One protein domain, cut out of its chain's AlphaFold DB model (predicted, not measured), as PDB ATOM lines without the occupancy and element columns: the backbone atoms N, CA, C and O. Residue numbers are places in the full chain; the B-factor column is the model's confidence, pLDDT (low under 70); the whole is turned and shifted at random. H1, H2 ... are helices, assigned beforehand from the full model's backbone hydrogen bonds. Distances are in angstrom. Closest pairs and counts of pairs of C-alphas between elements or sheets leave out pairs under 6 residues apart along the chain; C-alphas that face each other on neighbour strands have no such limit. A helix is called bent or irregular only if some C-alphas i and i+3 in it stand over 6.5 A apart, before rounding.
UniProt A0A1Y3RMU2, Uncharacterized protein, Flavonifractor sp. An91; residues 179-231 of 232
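AT A GLANCE: This is residues 179 to 231 of the 232 residues of an uncharacterized protein of Flavonifractor sp. An91 (UniProt A0A1Y3RMU2). A helical hairpin of H2 and H3, side by side, has a third helix, H1, set crosswise to H2; residues 179 to 184, of which 180 to 184 belong to H1, stand free and stick out. The 53 printed residues hold three named helices, H1, H2 and H3 in chain order, and no named strand: all helix. The whole is compact, with a radius of gyration of the C-alphas of 11.0 A and spans of 28 by 21 by 18 A.

IN THESE COORDINATES: H1, residues 180 to 191, begins at C-alpha 180 (32.428, 31.445, 13.837) and is 15.8 A long. H2, residues 195 to 208, is 20.3 A long and irregular: C-alphas 199 and 202 are 7.2 A apart. H3, residues 214 to 229, is 23.0 A long, ends at C-alpha 229 (49.081, 46.381, -1.900), and is only just irregular, with C-alphas 219 and 222 6.6 A apart; it has a kink of 39 degrees near residue 223.

HOW THE PARTS SIT: H1 touches H2 with residues 186 to 191 alone, about perpendicular at 79 degrees; the closest C-alphas, of Leu 189 and Ala 197, are 4.0 A apart. H2 and H3 form a hairpin and touch, at a shallow tilt of 14 degrees, opposite ways; their closest C-alphas, of Val 207 and Ile 214, are 6.4 A apart. H1 and H3 are apart. Every O i to N i+4 pair is within hydrogen-bond range in H1, against 8 of 10 in H2 and 10 of 12 in H3.

THE WHOLE: The C-alphas farthest apart, of Asp 179 and Ser 230, are 30.7 A apart. The printed part has no cut, and both links are tight. The model's pLDDT is under 70 in residues 226 to 231.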
ATOM      1  N   ASP A 179      35.033  27.648  13.532       96.38
ATOM      2  CA  ASP A 179      35.321  28.953  14.121       96.38
ATOM      3  C   ASP A 179      34.395  30.006  13.499       96.38
ATOM      4  O   ASP A 179      34.553  30.398  12.337       96.38
ATOM      5  N   LEU A 180      33.430  30.481  14.289       94.19
ATOM      6  CA  LEU A 180      32.428  31.445  13.837       94.19
ATOM      7  C   LEU A 180      33.043  32.768  13.358       94.19
ATOM      8  O   LEU A 180      32.470  33.409  12.479       94.19
ATOM      9  N   LYS A 181      34.210  33.180  13.877       96.50
ATOM     10  CA  LYS A 181      34.893  34.393  13.397       96.50
ATOM     11  C   LYS A 181      35.473  34.181  12.003       96.50
ATOM     12  O   LYS A 181      35.387  35.079  11.170       96.50
ATOM     13  N   LYS A 182      36.021  32.993  11.732       95.62
ATOM     14  CA  LYS A 182      36.523  32.642  10.396       95.62
ATOM     15  C   LYS A 182      35.381  32.524   9.390       95.62
ATOM     16  O   LYS A 182      35.494  33.073   8.302       95.62
ATOM     17  N   LEU A 183      34.261  31.906   9.772       94.62
ATOM     18  CA  LEU A 183      33.060  31.870   8.926       94.62
ATOM     19  C   LEU A 183      32.512  33.275   8.644       94.62
ATOM     20  O   LEU A 183      32.157  33.575   7.509       94.62
ATOM     21  N   ALA A 184      32.491  34.159   9.646       94.88
ATOM     22  CA  ALA A 184      32.092  35.551   9.453       94.88
ATOM     23  C   ALA A 184      33.036  36.304   8.499       94.88
ATOM     24  O   ALA A 184      32.573  37.099   7.685       94.88
ATOM     25  N   TYR A 185      34.344  36.038   8.561       93.94
ATOM     26  CA  TYR A 185      35.311  36.606   7.623       93.94
ATOM     27  C   TYR A 185      35.125  36.074   6.195       93.94
ATOM     28  O   TYR A 185      35.090  36.869   5.263       93.94
ATOM     29  N   ILE A 186      34.917  34.766   6.012       93.25
ATOM     30  CA  ILE A 186      34.604  34.185   4.692       93.25
ATOM     31  C   ILE A 186      33.332  34.822   4.128       93.25
ATOM     32  O   ILE A 186      33.311  35.272   2.985       93.25
ATOM     33  N   ARG A 187      32.294  34.965   4.959       94.75
ATOM     34  CA  ARG A 187      31.070  35.673   4.577       94.75
ATOM     35  C   ARG A 187      31.341  37.128   4.188       94.75
ATOM     36  O   ARG A 187      30.768  37.606   3.220       94.75
ATOM     37  N   HIS A 188      32.230  37.824   4.897       94.75
ATOM     38  CA  HIS A 188      32.660  39.172   4.520       94.75
ATOM     39  C   HIS A 188      33.367  39.202   3.158       94.75
ATOM     40  O   HIS A 188      33.128  40.133   2.400       94.75
ATOM     41  N   LEU A 189      34.198  38.211   2.820       93.00
ATOM     42  CA  LEU A 189      34.829  38.145   1.497       93.00
ATOM     43  C   LEU A 189      33.806  37.933   0.371       93.00
ATOM     44  O   LEU A 189      33.997  38.442  -0.726       93.00
ATOM     45  N   ILE A 190      32.706  37.230   0.643       94.75
ATOM     46  CA  ILE A 190      31.654  36.961  -0.345       94.75
ATOM     47  C   ILE A 190      30.685  38.149  -0.465       94.75
ATOM     48  O   ILE A 190      30.444  38.659  -1.557       94.75
ATOM     49  N   GLU A 191      30.131  38.609   0.656       95.44
ATOM     50  CA  GLU A 191      29.021  39.575   0.700       95.44
ATOM     51  C   GLU A 191      29.470  41.016   0.993       95.44
ATOM     52  O   GLU A 191      28.707  41.962   0.799       95.44
ATOM     53  N   GLY A 192      30.681  41.207   1.515       92.50
ATOM     54  CA  GLY A 192      31.183  42.510   1.940       92.50
ATOM     55  C   GLY A 192      31.564  43.420   0.775       92.50
ATOM     56  O   GLY A 192      31.805  42.971  -0.342       92.50
ATOM     57  N   SER A 193      31.658  44.718   1.059       92.50
ATOM     58  CA  SER A 193      31.986  45.771   0.087       92.50
ATOM     59  C   SER A 193      33.416  46.309   0.223       92.50
ATOM     60  O   SER A 193      33.701  47.418  -0.216       92.50
ATOM     61  N   SER A 194      34.302  45.601   0.931       90.88
ATOM     62  CA  SER A 194      35.706  46.008   1.004       90.88
ATOM     63  C   SER A 194      36.405  45.670  -0.313       90.88
ATOM     64  O   SER A 194      36.054  44.694  -0.971       90.88
ATOM     65  N   LYS A 195      37.436  46.435  -0.671       86.81
ATOM     66  CA  LYS A 195      38.296  46.157  -1.833       86.81
ATOM     67  C   LYS A 195      38.847  44.726  -1.803       86.81
ATOM     68  O   LYS A 195      38.810  44.012  -2.798       86.81
ATOM     69  N   ARG A 196      39.253  44.270  -0.613       86.44
ATOM     70  CA  ARG A 196      39.672  42.887  -0.374       86.44
ATOM     71  C   ARG A 196      38.554  41.885  -0.669       86.44
ATOM     72  O   ARG A 196      38.806  40.876  -1.312       86.44
ATOM     73  N   ALA A 197      37.323  42.148  -0.230       90.38
ATOM     74  CA  ALA A 197      36.189  41.293  -0.571       90.38
ATOM     75  C   ALA A 197      35.941  41.262  -2.086       90.38
ATOM     76  O   ALA A 197      35.785  40.187  -2.643       90.38
ATOM     77  N   GLU A 198      35.980  42.404  -2.778       90.50
ATOM     78  CA  GLU A 198      35.813  42.448  -4.240       90.50
ATOM     79  C   GLU A 198      36.853  41.608  -4.985       90.50
ATOM     80  O   GLU A 198      36.495  40.882  -5.909       90.50
ATOM     81  N   LEU A 199      38.108  41.672  -4.541       89.88
ATOM     82  CA  LEU A 199      39.220  40.921  -5.109       89.88
ATOM     83  C   LEU A 199      39.079  39.406  -4.875       89.88
ATOM     84  O   LEU A 199      39.308  38.616  -5.784       89.88
ATOM     85  N   PHE A 200      38.683  38.992  -3.665       90.00
ATOM     86  CA  PHE A 200      38.586  37.574  -3.298       90.00
ATOM     87  C   PHE A 200      37.252  36.913  -3.678       90.00
ATOM     88  O   PHE A 200      37.196  35.685  -3.770       90.00
ATOM     89  N   ARG A 201      36.178  37.683  -3.901       92.94
ATOM     90  CA  ARG A 201      34.822  37.156  -4.138       92.94
ATOM     91  C   ARG A 201      34.739  36.143  -5.288       92.94
ATOM     92  O   ARG A 201      34.128  35.107  -5.043       92.94
ATOM     93  N   PRO A 202      35.319  36.373  -6.487       91.62
ATOM     94  CA  PRO A 202      35.236  35.403  -7.582       91.62
ATOM     95  C   PRO A 202      35.781  34.029  -7.178       91.62
ATOM     96  O   PRO A 202      35.096  33.029  -7.333       91.62
ATOM     97  N   TYR A 203      36.942  34.001  -6.520       91.31
ATOM     98  CA  TYR A 203      37.557  32.762  -6.045       91.31
ATOM     99  C   TYR A 203      36.710  32.082  -4.962       91.31
ATOM    100  O   TYR A 203      36.510  30.872  -4.988       91.31
ATOM    101  N   MET A 204      36.162  32.853  -4.013       92.19
ATOM    102  CA  MET A 204      35.259  32.291  -3.001       92.19
ATOM    103  C   MET A 204      34.024  31.641  -3.634       92.19
ATOM    104  O   MET A 204      33.590  30.595  -3.159       92.19
ATOM    105  N   VAL A 205      33.468  32.238  -4.693       91.94
ATOM    106  CA  VAL A 205      32.350  31.656  -5.448       91.94
ATOM    107  C   VAL A 205      32.789  30.374  -6.155       91.94
ATOM    108  O   VAL A 205      32.137  29.352  -5.965       91.94
ATOM    109  N   ASP A 206      33.926  30.377  -6.855       93.19
ATOM    110  CA  ASP A 206      34.434  29.200  -7.574       93.19
ATOM    111  C   ASP A 206      34.647  27.990  -6.649       93.19
ATOM    112  O   ASP A 206      34.286  26.865  -7.003       93.19
ATOM    113  N   VAL A 207      35.175  28.196  -5.435       93.44
ATOM    114  CA  VAL A 207      35.302  27.105  -4.451       93.44
ATOM    115  C   VAL A 207      33.943  26.592  -3.981       93.44
ATOM    116  O   VAL A 207      33.775  25.385  -3.809       93.44
ATOM    117  N   LEU A 208      32.963  27.473  -3.776       91.81
ATOM    118  CA  LEU A 208      31.626  27.074  -3.326       91.81
ATOM    119  C   LEU A 208      30.810  26.383  -4.427       91.81
ATOM    120  O   LEU A 208      29.989  25.522  -4.116       91.81
ATOM    121  N   GLU A 209      31.066  26.707  -5.694       93.00
ATOM    122  CA  GLU A 209      30.490  26.032  -6.864       93.00
ATOM    123  C   GLU A 209      31.249  24.747  -7.247       93.00
ATOM    124  O   GLU A 209      30.818  24.006  -8.131       93.00
ATOM    125  N   GLY A 210      32.363  24.445  -6.566       91.50
ATOM    126  CA  GLY A 210      33.188  23.265  -6.831       91.50
ATOM    127  C   GLY A 210      34.001  23.356  -8.126       91.50
ATOM    128  O   GLY A 210      34.439  22.329  -8.646       91.50
ATOM    129  N   LEU A 211      34.199  24.568  -8.649       93.75
ATOM    130  CA  LEU A 211      34.990  24.854  -9.848       93.75
ATOM    131  C   LEU A 211      36.495  24.914  -9.555       93.75
ATOM    132  O   LEU A 211      37.310  24.826 -10.471       93.75
ATOM    133  N   THR A 212      36.877  25.082  -8.290       92.81
ATOM    134  CA  THR A 212      38.270  25.169  -7.827       92.81
ATOM    135  C   THR A 212      38.395  24.539  -6.438       92.81
ATOM    136  O   THR A 212      37.417  24.452  -5.693       92.81
ATOM    137  N   SER A 213      39.587  24.057  -6.086       92.50
ATOM    138  CA  SER A 213      39.869  23.481  -4.770       92.50
ATOM    139  C   SER A 213      40.248  24.539  -3.727       92.50
ATOM    140  O   SER A 213      40.710  25.636  -4.036       92.50
ATOM    141  N   ILE A 214      40.078  24.199  -2.446       90.94
ATOM    142  CA  ILE A 214      40.479  25.079  -1.336       90.94
ATOM    143  C   ILE A 214      41.994  25.331  -1.357       90.94
ATOM    144  O   ILE A 214      42.424  26.452  -1.094       90.94
ATOM    145  N   ASP A 215      42.785  24.308  -1.684       90.69
ATOM    146  CA  ASP A 215      44.246  24.395  -1.700       90.69
ATOM    147  C   ASP A 215      44.737  25.362  -2.790       90.69
ATOM    148  O   ASP A 215      45.571  26.218  -2.506       90.69
ATOM    149  N   GLU A 216      44.140  25.324  -3.988       88.44
ATOM    150  CA  GLU A 216      44.461  26.259  -5.081       88.44
ATOM    151  C   GLU A 216      44.206  27.722  -4.688       88.44
ATOM    152  O   GLU A 216      45.035  28.592  -4.949       88.44
ATOM    153  N   ILE A 217      43.098  28.014  -3.996       87.25
ATOM    154  CA  ILE A 217      42.827  29.383  -3.529       87.25
ATOM    155  C   ILE A 217      43.843  29.839  -2.483       87.25
ATOM    156  O   ILE A 217      44.228  31.010  -2.468       87.25
ATOM    157  N   ILE A 218      44.250  28.944  -1.580       88.25
ATOM    158  CA  ILE A 218      45.244  29.266  -0.551       88.25
ATOM    159  C   ILE A 218      46.586  29.600  -1.207       88.25
ATOM    160  O   ILE A 218      47.230  30.563  -0.795       88.25
ATOM    161  N   GLU A 219      46.980  28.859  -2.244       86.19
ATOM    162  CA  GLU A 219      48.191  29.148  -3.018       86.19
ATOM    163  C   GLU A 219      48.106  30.509  -3.724       86.19
ATOM    164  O   GLU A 219      49.050  31.297  -3.664       86.19
ATOM    165  N   TRP A 220      46.956  30.846  -4.315       83.25
ATOM    166  CA  TRP A 220      46.758  32.142  -4.973       83.25
ATOM    167  C   TRP A 220      46.671  33.323  -4.001       83.25
ATOM    168  O   TRP A 220      46.811  34.471  -4.423       83.25
ATOM    169  N   GLU A 221      46.461  33.088  -2.701       81.69
ATOM    170  CA  GLU A 221      46.310  34.165  -1.718       81.69
ATOM    171  C   GLU A 221      47.531  35.103  -1.693       81.69
ATOM    172  O   GLU A 221      47.371  36.310  -1.495       81.69
ATOM    173  N   GLU A 222      48.744  34.579  -1.898       72.44
ATOM    174  CA  GLU A 222      49.971  35.388  -1.932       72.44
ATOM    175  C   GLU A 222      50.024  36.311  -3.157       72.44
ATOM    176  O   GLU A 222      50.321  37.502  -3.022       72.44
ATOM    177  N   ASP A 223      49.638  35.810  -4.329       72.38
ATOM    178  CA  ASP A 223      49.578  36.596  -5.565       72.38
ATOM    179  C   ASP A 223      48.480  37.664  -5.504       72.38
ATOM    180  O   ASP A 223      48.670  38.805  -5.935       72.38
ATOM    181  N   ILE A 224      47.348  37.322  -4.891       72.44
ATOM    182  CA  ILE A 224      46.214  38.223  -4.692       72.44
ATOM    183  C   ILE A 224      46.567  39.326  -3.676       72.44
ATOM    184  O   ILE A 224      46.269  40.502  -3.900       72.44
ATOM    185  N   LYS A 225      47.276  39.000  -2.584       70.06
ATOM    186  CA  LYS A 225      47.775  39.997  -1.613       70.06
ATOM    187  C   LYS A 225      48.701  41.027  -2.263       70.06
ATOM    188  O   LYS A 225      48.633  42.201  -1.908       70.06
ATOM    189  N   ASN A 226      49.522  40.620  -3.228       66.56
ATOM    190  CA  ASN A 226      50.403  41.539  -3.951       66.56
ATOM    191  C   ASN A 226      49.623  42.541  -4.825       66.56
ATOM    192  O   ASN A 226      50.067  43.678  -4.996       66.56
ATOM    193  N   GLN A 227      48.437  42.167  -5.318       62.81
ATOM    194  CA  GLN A 227      47.532  43.082  -6.025       62.81
ATOM    195  C   GLN A 227      46.822  44.053  -5.066       62.81
ATOM    196  O   GLN A 227      46.680  45.230  -5.401       62.81
ATOM    197  N   ASP A 228      46.458  43.598  -3.859       60.38
ATOM    198  CA  ASP A 228      45.839  44.404  -2.788       60.38
ATOM    199  C   ASP A 228      46.735  45.607  -2.397       60.38
ATOM    200  O   ASP A 228      46.259  46.743  -2.343       60.38
ATOM    201  N   VAL A 229      48.051  45.373  -2.254       54.94
ATOM    202  CA  VAL A 229      49.081  46.381  -1.900       54.94
ATOM    203  C   VAL A 229      49.412  47.341  -3.054       54.94
ATOM    204  O   VAL A 229      49.821  48.472  -2.819       54.94
ATOM    205  N   SER A 230      49.241  46.920  -4.311       50.34
ATOM    206  CA  SER A 230      49.580  47.734  -5.495       50.34
ATOM    207  C   SER A 230      48.561  48.828  -5.841       50.34
ATOM    208  O   SER A 230      48.767  49.608  -6.770       50.34
ATOM    209  N   LEU A 231      47.440  48.852  -5.124       49.00
ATOM    210  CA  LEU A 231      46.292  49.714  -5.386       49.00
ATOM    211  C   LEU A 231      46.008  50.676  -4.213       49.00
ATOM    212  O   LEU A 231      44.923  51.262  -4.188       49.00
TER     213      LEU A 231